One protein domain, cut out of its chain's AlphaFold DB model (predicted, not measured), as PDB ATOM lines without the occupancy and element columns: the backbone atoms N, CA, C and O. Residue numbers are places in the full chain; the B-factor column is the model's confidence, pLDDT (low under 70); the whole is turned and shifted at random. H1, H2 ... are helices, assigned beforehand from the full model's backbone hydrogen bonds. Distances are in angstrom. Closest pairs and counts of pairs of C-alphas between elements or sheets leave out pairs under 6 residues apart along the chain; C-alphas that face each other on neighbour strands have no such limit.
ATOM      1  N   ILE A 178      30.000  29.126 -20.465       83.38
ATOM      2  CA  ILE A 178      30.694  28.747 -21.708       83.38
ATOM      3  C   ILE A 178      31.715  29.836 -22.063       83.38
ATOM      4  O   ILE A 178      31.340  30.920 -22.514       83.38
ATOM      5  N   GLU A 179      32.997  29.541 -21.862       73.69
ATOM      6  CA  GLU A 179      34.124  30.367 -22.315       73.69
ATOM      7  C   GLU A 179      34.500  30.003 -23.770       73.69
ATOM      8  O   GLU A 179      34.290  28.870 -24.203       73.69
ATOM      9  N   ASP A 180      34.992  30.977 -24.547       77.56
ATOM     10  CA  ASP A 180      35.380  30.855 -25.972       77.56
ATOM     11  C   ASP A 180      34.336  30.239 -26.938       77.56
ATOM     12  O   ASP A 180      34.681  29.706 -28.000       77.56
ATOM     13  N   GLY A 181      33.043  30.347 -26.604       79.88
ATOM     14  CA  GLY A 181      31.919  29.905 -27.443       79.88
ATOM     15  C   GLY A 181      31.727  30.697 -28.750       79.88
ATOM     16  O   GLY A 181      32.308  31.764 -28.939       79.88
ATOM     17  N   VAL A 182      30.866  30.197 -29.651       85.12
ATOM     18  CA  VAL A 182      30.511  30.849 -30.940       85.12
ATOM     19  C   VAL A 182      29.987  32.276 -30.730       85.12
ATOM     20  O   VAL A 182      30.267  33.172 -31.524       85.12
ATOM     21  N   ILE A 183      29.244  32.486 -29.642       88.88
ATOM     22  CA  ILE A 183      28.822  33.791 -29.128       88.88
ATOM     23  C   ILE A 183      28.879  33.778 -27.593       88.88
ATOM     24  O   ILE A 183      28.881  32.715 -26.969       88.88
ATOM     25  N   ASN A 184      28.813  34.951 -26.957       90.50
ATOM     26  CA  ASN A 184      28.528  35.029 -25.522       90.50
ATOM     27  C   ASN A 184      27.055  34.662 -25.260       90.50
ATOM     28  O   ASN A 184      26.168  35.520 -25.279       90.50
ATOM     29  N   TRP A 185      26.802  33.379 -24.995       89.62
ATOM     30  CA  TRP A 185      25.471  32.832 -24.726       89.62
ATOM     31  C   TRP A 185      24.755  33.512 -23.548       89.62
ATOM     32  O   TRP A 185      23.538  33.695 -23.600       89.62
ATOM     33  N   SER A 186      25.494  33.968 -22.528       87.88
ATOM     34  CA  SER A 186      24.913  34.663 -21.371       87.88
ATOM     35  C   SER A 186      24.410  36.073 -21.720       87.88
ATOM     36  O   SER A 186      23.278  36.421 -21.373       87.88
ATOM     37  N   GLU A 187      25.180  36.861 -22.485       88.44
ATOM     38  CA  GLU A 187      24.725  38.167 -22.984       88.44
ATOM     39  C   GLU A 187      23.570  37.989 -23.974       88.44
ATOM     40  O   GLU A 187      22.549  38.667 -23.859       88.44
ATOM     41  N   ALA A 188      23.680  37.030 -24.898       89.19
ATOM     42  CA  ALA A 188      22.634  36.719 -25.865       89.19
ATOM     43  C   ALA A 188      21.299  36.359 -25.188       89.19
ATOM     44  O   ALA A 188      20.247  36.858 -25.596       89.19
ATOM     45  N   ARG A 189      21.331  35.573 -24.102       89.12
ATOM     46  CA  ARG A 189      20.145  35.249 -23.294       89.12
ATOM     47  C   ARG A 189      19.555  36.490 -22.618       89.12
ATOM     48  O   ARG A 189      18.336  36.647 -22.606       89.12
ATOM     49  N   VAL A 190      20.385  37.396 -22.096       87.38
ATOM     50  CA  VAL A 190      19.927  38.671 -21.504       87.38
ATOM     51  C   VAL A 190      19.316  39.597 -22.564       87.38
ATOM     52  O   VAL A 190      18.245  40.157 -22.330       87.38
ATOM     53  N   VAL A 191      19.917  39.712 -23.753       87.12
ATOM     54  CA  VAL A 191      19.361  40.479 -24.885       87.12
ATOM     55  C   VAL A 191      18.028  39.879 -25.348       87.12
ATOM     56  O   VAL A 191      17.066  40.618 -25.556       87.12
ATOM     57  N   ALA A 192      17.920  38.550 -25.424       87.44
ATOM     58  CA  ALA A 192      16.669  37.861 -25.734       87.44
ATOM     59  C   ALA A 192      15.573  38.142 -24.687       87.44
ATOM     60  O   ALA A 192      14.432  38.418 -25.057       87.44
ATOM     61  N   GLN A 193      15.906  38.131 -23.390       86.06
ATOM     62  CA  GLN A 193      14.987  38.492 -22.299       86.06
ATOM     63  C   GLN A 193      14.605  39.984 -22.294       86.06
ATOM     64  O   GLN A 193      13.476  40.336 -21.953       86.06
ATOM     65  N   ALA A 194      15.517  40.880 -22.678       82.94
ATOM     66  CA  ALA A 194      15.217  42.302 -22.826       82.94
ATOM     67  C   ALA A 194      14.258  42.541 -24.003       82.94
ATOM     68  O   ALA A 194      13.246  43.227 -23.847       82.94
ATOM     69  N   TRP A 195      14.523  41.915 -25.154       81.88
ATOM     70  CA  TRP A 195      13.649  41.938 -26.329       81.88
ATOM     71  C   TRP A 195      12.261  41.365 -26.029       81.88
ATOM     72  O   TRP A 195      11.258  41.974 -26.390       81.88
ATOM     73  N   SER A 196      12.185  40.229 -25.331       77.88
ATOM     74  CA  SER A 196      10.922  39.538 -25.038       77.88
ATOM     75  C   SER A 196       9.958  40.387 -24.198       77.88
ATOM     76  O   SER A 196       8.755  40.415 -24.477       77.88
ATOM     77  N   ARG A 197      10.507  41.132 -23.226       74.69
ATOM     78  CA  ARG A 197       9.805  42.106 -22.372       74.69
ATOM     79  C   ARG A 197       9.472  43.399 -23.117       74.69
ATOM     80  O   ARG A 197       8.386  43.940 -22.942       74.69
ATOM     81  N   SER A 198      10.376  43.866 -23.978       64.88
ATOM     82  CA  SER A 198      10.213  45.094 -24.777       64.88
ATOM     83  C   SER A 198       9.304  44.923 -26.003       64.88
ATOM     84  O   SER A 198       9.161  45.860 -26.783       64.88
ATOM     85  N   PHE A 199       8.685  43.750 -26.188       61.47
ATOM     86  CA  PHE A 199       7.807  43.436 -27.321       61.47
ATOM     87  C   PHE A 199       6.358  43.151 -26.869       61.47
ATOM     88  O   PHE A 199       5.878  42.015 -26.999       61.47
ATOM     89  N   PRO A 200       5.616  44.163 -26.380       48.09
ATOM     90  CA  PRO A 200       4.167  44.098 -26.315       48.09
ATOM     91  C   PRO A 200       3.567  44.264 -27.725       48.09
ATOM     92  O   PRO A 200       3.688  45.309 -28.351       48.09
ATOM     93  N   LEU A 201       2.897  43.214 -28.204       42.56
ATOM     94  CA  LEU A 201       1.712  43.280 -29.078       42.56
ATOM     95  C   LEU A 201       1.658  44.395 -30.158       42.56
ATOM     96  O   LEU A 201       0.798  45.269 -30.091       42.56
ATOM     97  N   GLY A 202       2.469  44.318 -31.220       39.06
ATOM     98  CA  GLY A 202       2.184  45.120 -32.421       39.06
ATOM     99  C   GLY A 202       3.303  45.206 -33.447       39.06
ATOM    100  O   GLY A 202       3.254  44.530 -34.476       39.06
ATOM    101  N   ASP A 203       4.287  46.061 -33.181       37.47
ATOM    102  CA  ASP A 203       5.301  46.448 -34.161       37.47
ATOM    103  C   ASP A 203       6.639  45.727 -33.977       37.47
ATOM    104  O   ASP A 203       7.096  45.448 -32.872       37.47
ATOM    105  N   PHE A 204       7.293  45.456 -35.110       45.16
ATOM    106  CA  PHE A 204       8.661  44.934 -35.162       45.16
ATOM    107  C   PHE A 204       9.724  46.038 -34.982       45.16
ATOM    108  O   PHE A 204      10.912  45.729 -34.915       45.16
ATOM    109  N   GLN A 205       9.300  47.303 -34.853       42.78
ATOM    110  CA  GLN A 205      10.114  48.460 -34.453       42.78
ATOM    111  C   GLN A 205      10.412  48.439 -32.937       42.78
ATOM    112  O   GLN A 205      10.211  49.422 -32.227       42.78
ATOM    113  N   ALA A 206      10.874  47.294 -32.428       40.97
ATOM    114  CA  ALA A 206      11.480  47.223 -31.100       40.97
ATOM    115  C   ALA A 206      12.749  48.096 -31.068       40.97
ATOM    116  O   ALA A 206      13.369  48.303 -32.112       40.97
ATOM    117  N   ASP A 207      13.133  48.589 -29.881       49.00
ATOM    118  CA  ASP A 207      14.272  49.504 -29.707       49.00
ATOM    119  C   ASP A 207      15.489  49.029 -30.516       49.00
ATOM    120  O   ASP A 207      16.006  47.923 -30.315       49.00
ATOM    121  N   SER A 208      15.891  49.867 -31.479       58.41
ATOM    122  CA  SER A 208      16.789  49.497 -32.579       58.41
ATOM    123  C   SER A 208      18.107  48.878 -32.110       58.41
ATOM    124  O   SER A 208      18.659  48.015 -32.790       58.41
ATOM    125  N   SER A 209      18.579  49.266 -30.925       68.81
ATOM    126  CA  SER A 209      19.792  48.746 -30.296       68.81
ATOM    127  C   SER A 209      19.655  47.279 -29.858       68.81
ATOM    128  O   SER A 209      20.505  46.446 -30.185       68.81
ATOM    129  N   VAL A 210      18.560  46.940 -29.171       73.50
ATOM    130  CA  VAL A 210      18.263  45.587 -28.674       73.50
ATOM    131  C   VAL A 210      17.892  44.662 -29.833       73.50
ATOM    132  O   VAL A 210      18.359  43.526 -29.890       73.50
ATOM    133  N   ALA A 211      17.102  45.158 -30.789       68.94
ATOM    134  CA  ALA A 211      16.740  44.409 -31.988       68.94
ATOM    135  C   ALA A 211      17.972  44.065 -32.847       68.94
ATOM    136  O   ALA A 211      18.110  42.919 -33.270       68.94
ATOM    137  N   LYS A 212      18.894  45.020 -33.052       75.75
ATOM    138  CA  LYS A 212      20.135  44.800 -33.814       75.75
ATOM    139  C   LYS A 212      21.040  43.766 -33.142       75.75
ATOM    140  O   LYS A 212      21.388  42.788 -33.797       75.75
ATOM    141  N   LYS A 213      21.311  43.903 -31.834       80.12
ATOM    142  CA  LYS A 213      22.085  42.906 -31.069       80.12
ATOM    143  C   LYS A 213      21.488  41.498 -31.152       80.12
ATOM    144  O   LYS A 213      22.230  40.522 -31.238       80.12
ATOM    145  N   LEU A 214      20.158  41.377 -31.124       83.56
ATOM    146  CA  LEU A 214      19.491  40.076 -31.211       83.56
ATOM    147  C   LEU A 214      19.623  39.441 -32.602       83.56
ATOM    148  O   LEU A 214      19.789  38.227 -32.688       83.56
ATOM    149  N   VAL A 215      19.559  40.239 -33.674       79.75
ATOM    150  CA  VAL A 215      19.784  39.764 -35.050       79.75
ATOM    151  C   VAL A 215      21.240  39.347 -35.247       79.75
ATOM    152  O   VAL A 215      21.480  38.253 -35.740       79.75
ATOM    153  N   GLU A 216      22.201  40.145 -34.778       81.38
ATOM    154  CA  GLU A 216      23.631  39.808 -34.832       81.38
ATOM    155  C   GLU A 216      23.921  38.481 -34.114       81.38
ATOM    156  O   GLU A 216      24.508  37.572 -34.699       81.38
ATOM    157  N   ALA A 217      23.433  38.317 -32.879       84.12
ATOM    158  CA  ALA A 217      23.587  37.073 -32.126       84.12
ATOM    159  C   ALA A 217      22.876  35.873 -32.787       84.12
ATOM    160  O   ALA A 217      23.395  34.759 -32.741       84.12
ATOM    161  N   MET A 218      21.721  36.093 -33.428       85.50
ATOM    162  CA  MET A 218      20.990  35.065 -34.179       85.50
ATOM    163  C   MET A 218      21.740  34.630 -35.441       85.50
ATOM    164  O   MET A 218      21.771  33.438 -35.743       85.50
ATOM    165  N   ASP A 219      22.334  35.564 -36.184       83.69
ATOM    166  CA  ASP A 219      23.057  35.246 -37.412       83.69
ATOM    167  C   ASP A 219      24.356  34.492 -37.092       83.69
ATOM    168  O   ASP A 219      24.547  33.395 -37.617       83.69
ATOM    169  N   TYR A 220      25.179  34.965 -36.145       82.50
ATOM    170  CA  TYR A 220      26.369  34.220 -35.701       82.50
ATOM    171  C   TYR A 220      26.008  32.855 -35.086       82.50
ATOM    172  O   TYR A 220      26.562  31.831 -35.490       82.50
ATOM    173  N   GLY A 221      25.016  32.809 -34.188       79.69
ATOM    174  CA  GLY A 221      24.535  31.575 -33.555       79.69
ATOM    175  C   GLY A 221      23.792  30.607 -34.488       79.69
ATOM    176  O   GLY A 221      23.444  29.508 -34.060       79.69
ATOM    177  N   THR A 222      23.537  30.977 -35.752       81.81
ATOM    178  CA  THR A 222      23.014  30.063 -36.788       81.81
ATOM    179  C   THR A 222      23.971  29.835 -37.965       81.81
ATOM    180  O   THR A 222      23.692  28.964 -38.787       81.81
ATOM    181  N   MET A 223      25.113  30.535 -38.032       82.75
ATOM    182  CA  MET A 223      26.180  30.272 -39.010       82.75
ATOM    183  C   MET A 223      26.891  28.940 -38.743       82.75
ATOM    184  O   MET A 223      27.016  28.129 -39.658       82.75
ATOM    185  N   ASP A 224      27.311  28.689 -37.498       84.25
ATOM    186  CA  ASP A 224      27.847  27.390 -37.065       84.25
ATOM    187  C   ASP A 224      26.836  26.689 -36.151       84.25
ATOM    188  O   ASP A 224      26.947  26.675 -34.921       84.25
ATOM    189  N   ALA A 225      25.781  26.158 -36.773       83.06
ATOM    190  CA  ALA A 225      24.677  25.526 -36.063       83.06
ATOM    191  C   ALA A 225      25.077  24.216 -35.359       83.06
ATOM    192  O   ALA A 225      24.533  23.929 -34.297       83.06
ATOM    193  N   GLU A 226      26.025  23.433 -35.890       85.31
ATOM    194  CA  GLU A 226      26.452  22.185 -35.233       85.31
ATOM    195  C   GLU A 226      27.318  22.469 -34.000       85.31
ATOM    196  O   GLU A 226      27.083  21.879 -32.945       85.31
ATOM    197  N   ARG A 227      28.249  23.434 -34.056       86.69
ATOM    198  CA  ARG A 227      28.981  23.856 -32.853       86.69
ATOM    199  C   ARG A 227      28.048  24.518 -31.835       86.69
ATOM    200  O   ARG A 227      28.089  24.175 -30.655       86.69
ATOM    201  N   SER A 228      27.139  25.383 -32.288       89.31
ATOM    202  CA  SER A 228      26.146  26.040 -31.424       89.31
ATOM    203  C   SER A 228      25.175  25.055 -30.756       89.31
ATOM    204  O   SER A 228      24.696  25.317 -29.656       89.31
ATOM    205  N   ARG A 229      24.904  23.901 -31.380       87.50
ATOM    206  CA  ARG A 229      24.093  22.807 -30.817       87.50
ATOM    207  C   ARG A 229      24.807  22.064 -29.690       87.50
ATOM    208  O   ARG A 229      24.144  21.632 -28.751       87.50
ATOM    209  N   LEU A 230      26.130  21.918 -29.789       86.94
ATOM    210  CA  LEU A 230      26.971  21.312 -28.751       86.94
ATOM    211  C   LEU A 230      27.211  22.268 -27.576       86.94
ATOM    212  O   LEU A 230      27.229  21.826 -26.433       86.94
ATOM    213  N   GLU A 231      27.370  23.566 -27.848       88.75
ATOM    214  CA  GLU A 231      27.535  24.594 -26.814       88.75
ATOM    215  C   GLU A 231      26.220  24.920 -26.095       88.75
ATOM    216  O   GLU A 231      26.151  24.880 -24.871       88.75
ATOM    217  N   CYS A 232      25.169  25.265 -26.843       89.81
ATOM    218  CA  CYS A 232      23.935  25.810 -26.287       89.81
ATOM    219  C   CYS A 232      22.692  25.388 -27.094       89.81
ATOM    220  O   CYS A 232      22.117  26.189 -27.844       89.81
ATOM    221  N   PRO A 233      22.190  24.152 -26.912       88.75
ATOM    222  CA  PRO A 233      21.037  23.659 -27.667       88.75
ATOM    223  C   PRO A 233      19.760  24.484 -27.431       88.75
ATOM    224  O   PRO A 233      18.946  24.617 -28.342       88.75
ATOM    225  N   MET A 234      19.594  25.098 -26.252       89.38
ATOM    226  CA  MET A 234      18.435  25.952 -25.942       89.38
ATOM    227  C   MET A 234      18.528  27.349 -26.576       89.38
ATOM    228  O   MET A 234      17.525  27.869 -27.065       89.38
ATOM    229  N   GLY A 235      19.725  27.938 -26.642       89.94
ATOM    230  CA  GLY A 235      19.960  29.200 -27.349       89.94
ATOM    231  C   GLY A 235      19.844  29.030 -28.861       89.94
ATOM    232  O   GLY A 235      19.169  29.823 -29.518       89.94
ATOM    233  N   LEU A 236      20.384  27.937 -29.412       91.56
ATOM    234  CA  LEU A 236      20.146  27.565 -30.805       91.56
ATOM    235  C   LEU A 236      18.649  27.332 -31.068       91.56
ATOM    236  O   LEU A 236      18.115  27.880 -32.030       91.56
ATOM    237  N   LEU A 237      17.932  26.603 -30.202       90.06
ATOM    238  CA  LEU A 237      16.482  26.417 -30.338       90.06
ATOM    239  C   LEU A 237      15.730  27.755 -30.347       90.06
ATOM    240  O   LEU A 237      14.819  27.939 -31.156       90.06
ATOM    241  N   PHE A 238      16.123  28.707 -29.497       90.75
ATOM    242  CA  PHE A 238      15.582  30.063 -29.498       90.75
ATOM    243  C   PHE A 238      15.845  30.793 -30.827       90.75
ATOM    244  O   PHE A 238      14.900  31.303 -31.432       90.75
ATOM    245  N   PHE A 239      17.085  30.809 -31.323       91.38
ATOM    246  CA  PHE A 239      17.432  31.501 -32.569       91.38
ATOM    247  C   PHE A 239      16.799  30.865 -33.803       91.38
ATOM    248  O   PHE A 239      16.282  31.576 -34.662       91.38
ATOM    249  N   VAL A 240      16.745  29.537 -33.873       89.88
ATOM    250  CA  VAL A 240      16.079  28.817 -34.964       89.88
ATOM    251  C   VAL A 240      14.557  28.999 -34.889       89.88
ATOM    252  O   VAL A 240      13.918  29.156 -35.928       89.88
ATOM    253  N   SER A 241      13.968  29.101 -33.688       87.69
ATOM    254  CA  SER A 241      12.565  29.523 -33.521       87.69
ATOM    255  C   SER A 241      12.338  30.947 -34.038       87.69
ATOM    256  O   SER A 241      11.363  31.200 -34.749       87.69
ATOM    257  N   LEU A 242      13.234  31.885 -33.708       86.31
ATOM    258  CA  LEU A 242      13.156  33.285 -34.132       86.31
ATOM    259  C   LEU A 242      13.269  33.403 -35.658       86.31
ATOM    260  O   LEU A 242      12.423  34.036 -36.293       86.31
ATOM    261  N   ARG A 243      14.251  32.721 -36.257       84.75
ATOM    262  CA  ARG A 243      14.469  32.674 -37.706       84.75
ATOM    263  C   ARG A 243      13.317  31.968 -38.425       84.75
ATOM    264  O   ARG A 243      12.857  32.477 -39.445       84.75
ATOM    265  N   ALA A 244      12.754  30.887 -37.877       81.31
ATOM    266  CA  ALA A 244      11.525  30.266 -38.389       81.31
ATOM    267  C   ALA A 244      10.329  31.240 -38.367       81.31
ATOM    268  O   ALA A 244       9.610  31.355 -39.357       81.31
ATOM    269  N   MET A 245      10.137  31.999 -37.285       79.38
ATOM    270  CA  MET A 245       9.064  32.997 -37.194       79.38
ATOM    271  C   MET A 245       9.248  34.134 -38.215       79.38
ATOM    272  O   MET A 245       8.300  34.498 -38.913       79.38
ATOM    273  N   VAL A 246      10.464  34.674 -38.358       74.81
ATOM    274  CA  VAL A 246      10.769  35.752 -39.319       74.81
ATOM    275  C   VAL A 246      10.637  35.273 -40.771       74.81
ATOM    276  O   VAL A 246      10.058  35.977 -41.600       74.81
ATOM    277  N   THR A 247      11.116  34.068 -41.090       71.12
ATOM    278  CA  THR A 247      11.021  33.481 -42.441       71.12
ATOM    279  C   THR A 247       9.588  33.089 -42.819       71.12
ATOM    280  O   THR A 247       9.211  33.252 -43.981       71.12
ATOM    281  N   ALA A 248       8.755  32.683 -41.850       65.94
ATOM    282  CA  ALA A 248       7.316  32.492 -42.046       65.94
ATOM    283  C   ALA A 248       6.601  33.811 -42.396       65.94
ATOM    284  O   ALA A 248       5.862  33.865 -43.376       65.94
ATOM    285  N   VAL A 249       6.868  34.896 -41.653       64.19
ATOM    286  CA  VAL A 249       6.295  36.232 -41.929       64.19
ATOM    287  C   VAL A 249       6.749  36.787 -43.288       64.19
ATOM    288  O   VAL A 249       5.984  37.484 -43.956       64.19
ATOM    289  N   ARG A 250       7.976  36.471 -43.724       61.78
ATOM    290  CA  ARG A 250       8.550  36.922 -45.007       61.78
ATOM    291  C   ARG A 250       8.271  35.988 -46.202       61.78
ATOM    292  O   ARG A 250       8.634  36.339 -47.322       61.78
ATOM    293  N   PHE A 251       7.623  34.835 -46.000       56.72
ATOM    294  CA  PHE A 251       7.326  33.824 -47.035       56.72
ATOM    295  C   PHE A 251       8.558  33.379 -47.862       56.72
ATOM    296  O   PHE A 251       8.517  33.276 -49.098       56.72
ATOM    297  N   THR A 252       9.673  33.131 -47.171       58.38
ATOM    298  CA  THR A 252      10.971  32.723 -47.748       58.38
ATOM    299  C   THR A 252      11.202  31.214 -47.656       58.38
ATOM    300  O   THR A 252      10.872  30.608 -46.639       58.38
ATOM    301  N   SER A 253      11.889  30.628 -48.644       58.75
ATOM    302  CA  SER A 253      12.224  29.192 -48.685       58.75
ATOM    303  C   SER A 253      13.060  28.684 -47.501       58.75
ATOM    304  O   SER A 253      13.013  27.492 -47.196       58.75
ATOM    305  N   GLU A 254      13.769  29.571 -46.792       67.25
ATOM    306  CA  GLU A 254      14.497  29.259 -45.552       67.25
ATOM    307  C   GLU A 254      13.617  28.670 -44.436       67.25
ATOM    308  O   GLU A 254      14.149  28.015 -43.536       67.25
ATOM    309  N   PHE A 255      12.291  28.860 -44.474       73.19
ATOM    310  CA  PHE A 255      11.401  28.360 -43.423       73.19
ATOM    311  C   PHE A 255      11.536  26.844 -43.214       73.19
ATOM    312  O   PHE A 255      11.612  26.393 -42.074       73.19
ATOM    313  N   THR A 256      11.660  26.050 -44.284       67.38
ATOM    314  CA  THR A 256      11.813  24.588 -44.171       67.38
ATOM    315  C   THR A 256      13.081  24.184 -43.436       67.38
ATOM    316  O   THR A 256      12.987  23.377 -42.514       67.38
ATOM    317  N   GLY A 257      14.235  24.765 -43.783       75.50
ATOM    318  CA  GLY A 257      15.506  24.462 -43.116       75.50
ATOM    319  C   GLY A 257      15.440  24.754 -41.617       75.50
ATOM    320  O   GLY A 257      15.729  23.882 -40.800       75.50
ATOM    321  N   ASN A 258      14.929  25.936 -41.259       82.06
ATOM    322  CA  ASN A 258      14.709  26.310 -39.864       82.06
ATOM    323  C   ASN A 258      13.693  25.384 -39.172       82.06
ATOM    324  O   ASN A 258      13.951  24.911 -38.071       82.06
ATOM    325  N   SER A 259      12.575  25.042 -39.822       79.12
ATOM    326  CA  SER A 259      11.550  24.156 -39.250       79.12
ATOM    327  C   SER A 259      12.041  22.718 -39.032       79.12
ATOM    328  O   SER A 259      11.628  22.079 -38.070       79.12
ATOM    329  N   HIS A 260      12.936  22.207 -39.887       82.06
ATOM    330  CA  HIS A 260      13.540  20.882 -39.732       82.06
ATOM    331  C   HIS A 260      14.620  20.861 -38.650       82.06
ATOM    332  O   HIS A 260      14.684  19.898 -37.891       82.06
ATOM    333  N   MET A 261      15.419  21.924 -38.531       83.44
ATOM    334  CA  MET A 261      16.393  22.067 -37.449       83.44
ATOM    335  C   MET A 261      15.694  22.219 -36.085       83.44
ATOM    336  O   MET A 261      16.043  21.520 -35.139       83.44
ATOM    337  N   LEU A 262      14.625  23.017 -36.015       86.56
ATOM    338  CA  LEU A 262      13.728  23.147 -34.858       86.56
ATOM    339  C   LEU A 262      13.115  21.794 -34.436       86.56
ATOM    340  O   LEU A 262      13.217  21.397 -33.275       86.56
ATOM    341  N   ASP A 263      12.531  21.058 -35.389       85.25
ATOM    342  CA  ASP A 263      12.023  19.689 -35.199       85.25
ATOM    343  C   ASP A 263      13.117  18.711 -34.720       85.25
ATOM    344  O   ASP A 263      12.819  17.766 -33.990       85.25
ATOM    345  N   SER A 264      14.365  18.886 -35.171       86.81
ATOM    346  CA  SER A 264      15.499  18.030 -34.803       86.81
ATOM    347  C   SER A 264      15.924  18.269 -33.356       86.81
ATOM    348  O   SER A 264      15.991  17.319 -32.578       86.81
ATOM    349  N   ILE A 265      16.143  19.534 -32.981       85.62
ATOM    350  CA  ILE A 265      16.600  19.922 -31.640       85.62
ATOM    351  C   ILE A 265      15.575  19.489 -30.579       85.62
ATOM    352  O   ILE A 265      15.952  18.913 -29.564       85.62
ATOM    353  N   VAL A 266      14.270  19.657 -30.823       85.81
ATOM    354  CA  VAL A 266      13.237  19.243 -29.851       85.81
ATOM    355  C   VAL A 266      13.007  17.726 -29.810       85.81
ATOM    356  O   VAL A 266      12.606  17.207 -28.771       85.81
ATOM    357  N   ARG A 267      13.314  16.961 -30.869       85.75
ATOM    358  CA  ARG A 267      13.321  15.484 -30.764       85.75
ATOM    359  C   ARG A 267      14.433  14.967 -29.853       85.75
ATOM    360  O   ARG A 267      14.222  13.964 -29.170       85.75
ATOM    361  N   GLU A 268      15.577  15.643 -29.876       84.94
ATOM    362  CA  GLU A 268      16.794  15.314 -29.135       84.94
ATOM    363  C   GLU A 268      16.716  15.777 -27.672       84.94
ATOM    364  O   GLU A 268      16.746  14.948 -26.765       84.94
ATOM    365  N   PHE A 269      16.528  17.080 -27.443       82.38
ATOM    366  CA  PHE A 269      16.572  17.705 -26.114       82.38
ATOM    367  C   PHE A 269      15.199  17.883 -25.443       82.38
ATOM    368  O   PHE A 269      15.135  18.284 -24.284       82.38
ATOM    369  N   GLY A 270      14.103  17.574 -26.141       84.06
ATOM    370  CA  GLY A 270      12.735  17.684 -25.629       84.06
ATOM    371  C   GLY A 270      12.139  19.095 -25.671       84.06
ATOM    372  O   GLY A 270      12.807  20.078 -26.000       84.06
ATOM    373  N   LEU A 271      10.845  19.197 -25.353       84.38
ATOM    374  CA  LEU A 271      10.084  20.454 -25.353       84.38
ATOM    375  C   LEU A 271       9.960  21.074 -23.950       84.38
ATOM    376  O   LEU A 271       9.911  22.298 -23.829       84.38
ATOM    377  N   LEU A 272       9.939  20.262 -22.891       82.88
ATOM    378  CA  LEU A 272       9.873  20.736 -21.503       82.88
ATOM    379  C   LEU A 272      11.144  21.454 -21.014       82.88
ATOM    380  O   LEU A 272      11.005  22.460 -20.317       82.88
ATOM    381  N   PRO A 273      12.380  21.048 -21.369       81.62
ATOM    382  CA  PRO A 273      13.563  21.831 -21.006       81.62
ATOM    383  C   PRO A 273      13.560  23.229 -21.644       81.62
ATOM    384  O   PRO A 273      13.990  24.200 -21.020       81.62
ATOM    385  N   ALA A 274      12.987  23.364 -22.844       79.38
ATOM    386  CA  ALA A 274      12.907  24.634 -23.559       79.38
ATOM    387  C   ALA A 274      12.078  25.700 -22.818       79.38
ATOM    388  O   ALA A 274      12.461  26.871 -22.826       79.38
ATOM    389  N   SER A 275      10.991  25.325 -22.132       76.81
ATOM    390  CA  SER A 275      10.138  26.274 -21.394       76.81
ATOM    391  C   SER A 275      10.732  26.767 -20.068       76.81
ATOM    392  O   SER A 275      10.323  27.828 -19.603       76.81
ATOM    393  N   TYR A 276      11.711  26.062 -19.484       77.00
ATOM    394  CA  TYR A 276      12.399  26.474 -18.245       77.00
ATOM    395  C   TYR A 276      13.849  26.948 -18.442       77.00
ATOM    396  O   TYR A 276      14.452  27.482 -17.511       77.00
ATOM    397  N   SER A 277      14.395  26.808 -19.653       81.38
ATOM    398  CA  SER A 277      15.751  27.223 -20.061       81.38
ATOM    399  C   SER A 277      16.125  28.686 -19.756       81.38
ATOM    400  O   SER A 277      17.279  29.090 -19.885       81.38
ATOM    401  N   GLY A 278      15.147  29.529 -19.413       80.06
ATOM    402  CA  GLY A 278      15.318  30.972 -19.275       80.06
ATOM    403  C   GLY A 278      15.412  31.712 -20.615       80.06
ATOM    404  O   GLY A 278      15.485  32.942 -20.615       80.06
ATOM    405  N   TRP A 279      15.370  31.011 -21.751       87.75
ATOM    406  CA  TRP A 279      15.247  31.614 -23.078       87.75
ATOM    407  C   TRP A 279      13.762  31.858 -23.428       87.75
ATOM    408  O   TRP A 279      12.917  31.030 -23.088       87.75
ATOM    409  N   PRO A 280      13.388  32.946 -24.138       86.56
ATOM    410  CA  PRO A 280      11.986  33.258 -24.482       86.56
ATOM    411  C   PRO A 280      11.307  32.335 -25.527       86.56
ATOM    412  O   PRO A 280      10.437  32.778 -26.280       86.56
ATOM    413  N   ILE A 281      11.684  31.053 -25.601       87.56
ATOM    414  CA  ILE A 281      11.273  30.098 -26.647       87.56
ATOM    415  C   ILE A 281       9.746  29.965 -26.712       87.56
ATOM    416  O   ILE A 281       9.160  30.095 -27.788       87.56
ATOM    417  N   GLY A 282       9.086  29.800 -25.559       85.62
ATOM    418  CA  GLY A 282       7.624  29.689 -25.475       85.62
ATOM    419  C   GLY A 282       6.888  30.885 -26.092       85.62
ATOM    420  O   GLY A 282       5.907  30.696 -26.804       85.62
ATOM    421  N   GLN A 283       7.400  32.109 -25.920       83.62
ATOM    422  CA  GLN A 283       6.791  33.316 -26.490       83.62
ATOM    423  C   GLN A 283       6.950  33.385 -28.017       83.62
ATOM    424  O   GLN A 283       6.060  33.891 -28.700       83.62
ATOM    425  N   ILE A 284       8.048  32.867 -28.578       84.75
ATOM    426  CA  ILE A 284       8.240  32.794 -30.037       84.75
ATOM    427  C   ILE A 284       7.360  31.701 -30.645       84.75
ATOM    428  O   ILE A 284       6.674  31.955 -31.633       84.75
ATOM    429  N   LEU A 285       7.315  30.516 -30.030       86.50
ATOM    430  CA  LEU A 285       6.409  29.443 -30.445       86.50
ATOM    431  C   LEU A 285       4.941  29.895 -30.350       86.50
ATOM    432  O   LEU A 285       4.164  29.661 -31.275       86.50
ATOM    433  N   MET A 286       4.569  30.642 -29.303       85.25
ATOM    434  CA  MET A 286       3.257  31.282 -29.214       85.25
ATOM    435  C   MET A 286       3.039  32.304 -30.336       85.25
ATOM    436  O   MET A 286       1.974  32.298 -30.940       85.25
ATOM    437  N   LYS A 287       4.010  33.167 -30.666       78.25
ATOM    438  CA  LYS A 287       3.858  34.125 -31.776       78.25
ATOM    439  C   LYS A 287       3.686  33.415 -33.125       78.25
ATOM    440  O   LYS A 287       2.825  33.824 -33.898       78.25
ATOM    441  N   LEU A 288       4.416  32.325 -33.378       76.94
ATOM    442  CA  LEU A 288       4.217  31.456 -34.545       76.94
ATOM    443  C   LEU A 288       2.793  30.854 -34.559       76.94
ATOM    444  O   LEU A 288       2.139  30.849 -35.601       76.94
ATOM    445  N   SER A 289       2.272  30.456 -33.394       78.94
ATOM    446  CA  SER A 289       0.881  30.018 -33.198       78.94
ATOM    447  C   SER A 289      -0.148  31.132 -33.470       78.94
ATOM    448  O   SER A 289      -1.079  30.938 -34.248       78.94
ATOM    449  N   ASP A 290       0.031  32.334 -32.915       72.75
ATOM    450  CA  ASP A 290      -0.858  33.496 -33.106       72.75
ATOM    451  C   ASP A 290      -0.889  33.999 -34.558       72.75
ATOM    452  O   ASP A 290      -1.927  34.493 -35.020       72.75
ATOM    453  N   ILE A 291       0.238  33.862 -35.270       66.25
ATOM    454  CA  ILE A 291       0.347  34.013 -36.725       66.25
ATOM    455  C   ILE A 291      -0.559  32.961 -37.378       66.25
ATOM    456  O   ILE A 291      -1.589  33.325 -37.942       66.25
ATOM    457  N   ASN A 292      -0.269  31.667 -37.214       63.38
ATOM    458  CA  ASN A 292      -0.994  30.549 -37.843       63.38
ATOM    459  C   ASN A 292      -2.495  30.451 -37.513       63.38
ATOM    460  O   ASN A 292      -3.259  29.821 -38.249       63.38
ATOM    461  N   LYS A 293      -2.916  31.047 -36.396       64.88
ATOM    462  CA  LYS A 293      -4.308  31.110 -35.933       64.88
ATOM    463  C   LYS A 293      -4.992  32.429 -36.285       64.88
ATOM    464  O   LYS A 293      -6.153  32.617 -35.921       64.88
ATOM    465  N   GLY A 294      -4.299  33.361 -36.940       55.72
ATOM    466  CA  GLY A 294      -4.834  34.660 -37.336       55.72
ATOM    467  C   GLY A 294      -5.539  35.380 -36.183       55.72
ATOM    468  O   GLY A 294      -6.650  35.886 -36.370       55.72
ATOM    469  N   LYS A 295      -4.965  35.337 -34.972       52.47
ATOM    470  CA  LYS A 295      -5.586  35.880 -33.751       52.47
ATOM    471  C   LYS A 295      -5.299  37.371 -33.584       52.47
ATOM    472  O   LYS A 295      -6.237  38.145 -33.441       52.47
ATOM    473  N   LYS A 296      -4.019  37.762 -33.646       46.22
ATOM    474  CA  LYS A 296      -3.552  39.128 -33.317       46.22
ATOM    475  C   LYS A 296      -2.930  39.896 -34.496       46.22
ATOM    476  O   LYS A 296      -3.133  41.097 -34.611       46.22
ATOM    477  N   TYR A 297      -2.247  39.224 -35.427       43.88
ATOM    478  CA  TYR A 297      -1.459  39.887 -36.490       43.88
ATOM    479  C   TYR A 297      -2.227  40.236 -37.787       43.88
ATOM    480  O   TYR A 297      -1.627  40.682 -38.762       43.88
ATOM    481  N   VAL A 298      -3.554  40.061 -37.823       42.88
ATOM    482  CA  VAL A 298      -4.381  40.177 -39.052       42.88
ATOM    483  C   VAL A 298      -4.742  41.634 -39.416       42.88
ATOM    484  O   VAL A 298      -5.367  41.888 -40.440       42.88
ATOM    485  N   VAL A 299      -4.331  42.619 -38.608       37.88
ATOM    486  CA  VAL A 299      -4.680  44.044 -38.796       37.88
ATOM    487  C   VAL A 299      -3.959  44.690 -39.997       37.88
ATOM    488  O   VAL A 299      -4.465  45.652 -40.571       37.88
ATOM    489  N   ARG A 300      -2.810  44.151 -40.438       34.12
ATOM    490  CA  ARG A 300      -2.133  44.548 -41.692       34.12
ATOM    491  C   ARG A 300      -2.336  43.464 -42.772       34.12
ATOM    492  O   ARG A 300      -2.486  42.286 -42.461       34.12
ATOM    493  N   ASN A 301      -2.381  43.872 -44.047       38.69
ATOM    494  CA  ASN A 301      -2.835  43.065 -45.197       38.69
ATOM    495  C   ASN A 301      -1.963  41.824 -45.515       38.69
ATOM    496  O   ASN A 301      -1.176  41.835 -46.462       38.69
ATOM    497  N   TYR A 302      -2.166  40.711 -44.806       40.78
ATOM    498  CA  TYR A 302      -1.504  39.435 -45.102       40.78
ATOM    499  C   TYR A 302      -2.479  38.400 -45.679       40.78
ATOM    500  O   TYR A 302      -3.076  37.600 -44.962       40.78
ATOM    501  N   LYS A 303      -2.590  38.388 -47.018       40.91
ATOM    502  CA  LYS A 303      -3.492  37.557 -47.853       40.91
ATOM    503  C   LYS A 303      -3.325  36.024 -47.676       40.91
ATOM    504  O   LYS A 303      -4.030  35.280 -48.347       40.91
ATOM    505  N   TYR A 304      -2.440  35.535 -46.801       45.28
ATOM    506  CA  TYR A 304      -1.987  34.133 -46.787       45.28
ATOM    507  C   TYR A 304      -1.930  33.446 -45.414       45.28
ATOM    508  O   TYR A 304      -1.799  32.225 -45.368       45.28
ATOM    509  N   VAL A 305      -2.041  34.184 -44.305       44.66
ATOM    510  CA  VAL A 305      -1.927  33.592 -42.961       44.66
ATOM    511  C   VAL A 305      -3.304  33.103 -42.494       44.66
ATOM    512  O   VAL A 305      -4.292  33.830 -42.591       44.66
ATOM    513  N   ARG A 306      -3.388  31.832 -42.089       51.19
ATOM    514  CA  ARG A 306      -4.643  31.053 -42.053       51.19
ATOM    515  C   ARG A 306      -5.367  31.145 -40.696       51.19
ATOM    516  O   ARG A 306      -4.880  31.748 -39.744       51.19
TER     517      ARG A 306
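What this domain is: This is residues 178 to 306 of the 1202 residues of the protein "Hypothetical protein" of Polarella glacialis (UniProt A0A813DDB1). A helix core built round one long helix: H4 runs through the middle, H5 and H7 lie side by side with it on two of its sides, and H2 crosses it steeply on another side, with H1 packed slantwise on H2. The short helices H3 and H6 lie near the end where H4 begins, and residues 293 to 306, with no named element, follow H7 away from them. The printed part has 129 residues, with seven named helices in the order H1 to H7 and no named strand; the class is all helix. The whole is compact, with a radius of gyration of the C-alphas of 14.4 A and spans of 45 by 32 by 26 A.

How they stand to each other: H1, residues 185 to 197, touches H2, residues 208 to 223, which meets it with residues 210 to 217 alone. Their closest C-alphas, those of Trp 195 and Val 210, are 6.3 A apart, and the two helices run opposite ways at a steep tilt of 46 degrees. H2 touches the hub H4, residues 233 to 250, with residues 218 to 222 alone; the closest C-alphas, of Met 218 and Phe 239, are 5.3 A apart. This tilt of 69.5 degrees is only just steep, short of about perpendicular, and the two run opposite ways. H1 is close to H4 but not clearly touching, with the C-alphas of Trp 185 and Gly 235 the closest at 7.1 A. H3, residues 225 to 231, and H4 form a helical hairpin at a shallow tilt of 32 degrees; they only just touch, with 3 pairs of C-alphas within 8 A, the closest being Arg 229 and Leu 236 at 6.2 A. H4 and H5, residues 254 to 269, form another helical hairpin at a shallow tilt of 27 degrees, with 21 pairs of C-alphas within 8 A; the closest, of Thr 247 and Phe 255, are 5.2 A apart. H7, residues 281 to 292, touches H4 and runs the same way at a shallow tilt of 20 degrees, with the closest C-alphas, of Phe 238 and Ile 281, 5.2 A apart. H6, residues 272 to 276, and H7 touch only at the corner, the closest C-alphas being those of Ser 275 and Gly 282 at 5.9 A. H5 and H6 meet only through their link. Among the pairs that are apart are H5 and H7, and H2 and H7. Every O i to N i+4 pair is within hydrogen-bond range in H1, H2, H3, H4, H5 and H7; in H6 the count is 0 of 1, and 2 of 2 O i to N i+3 pairs are within range.

Where its parts are: H1 begins at C-alpha 185 (25.471, 32.832, -24.726) and is 18.4 A from first to last C-alpha. H2 measures 22.3 A, H3 9.7 A and H5 22.7 A. H4, the longest with 18 residues, runs 25.1 A, from C-alpha 233 at (21.037, 23.659, -27.667) to C-alpha 250 at (8.550, 36.922, -45.007). H6 spans 7.1 A. H7 spans 16.6 A and ends at C-alpha 292 (-0.994, 30.549, -37.843).

The domain as a whole: The two C-alphas farthest apart are those of Glu 179 and Lys 303, at 46.0 A. The printed part has no cut. The link from H1 to H2, 10 residues, is short; the other five links are tight, and no link is long. The mean pLDDT of the printed part is 74.6; residues 198 to 209, 211, 248 to 254, 256 and 291 to 306 are under 70.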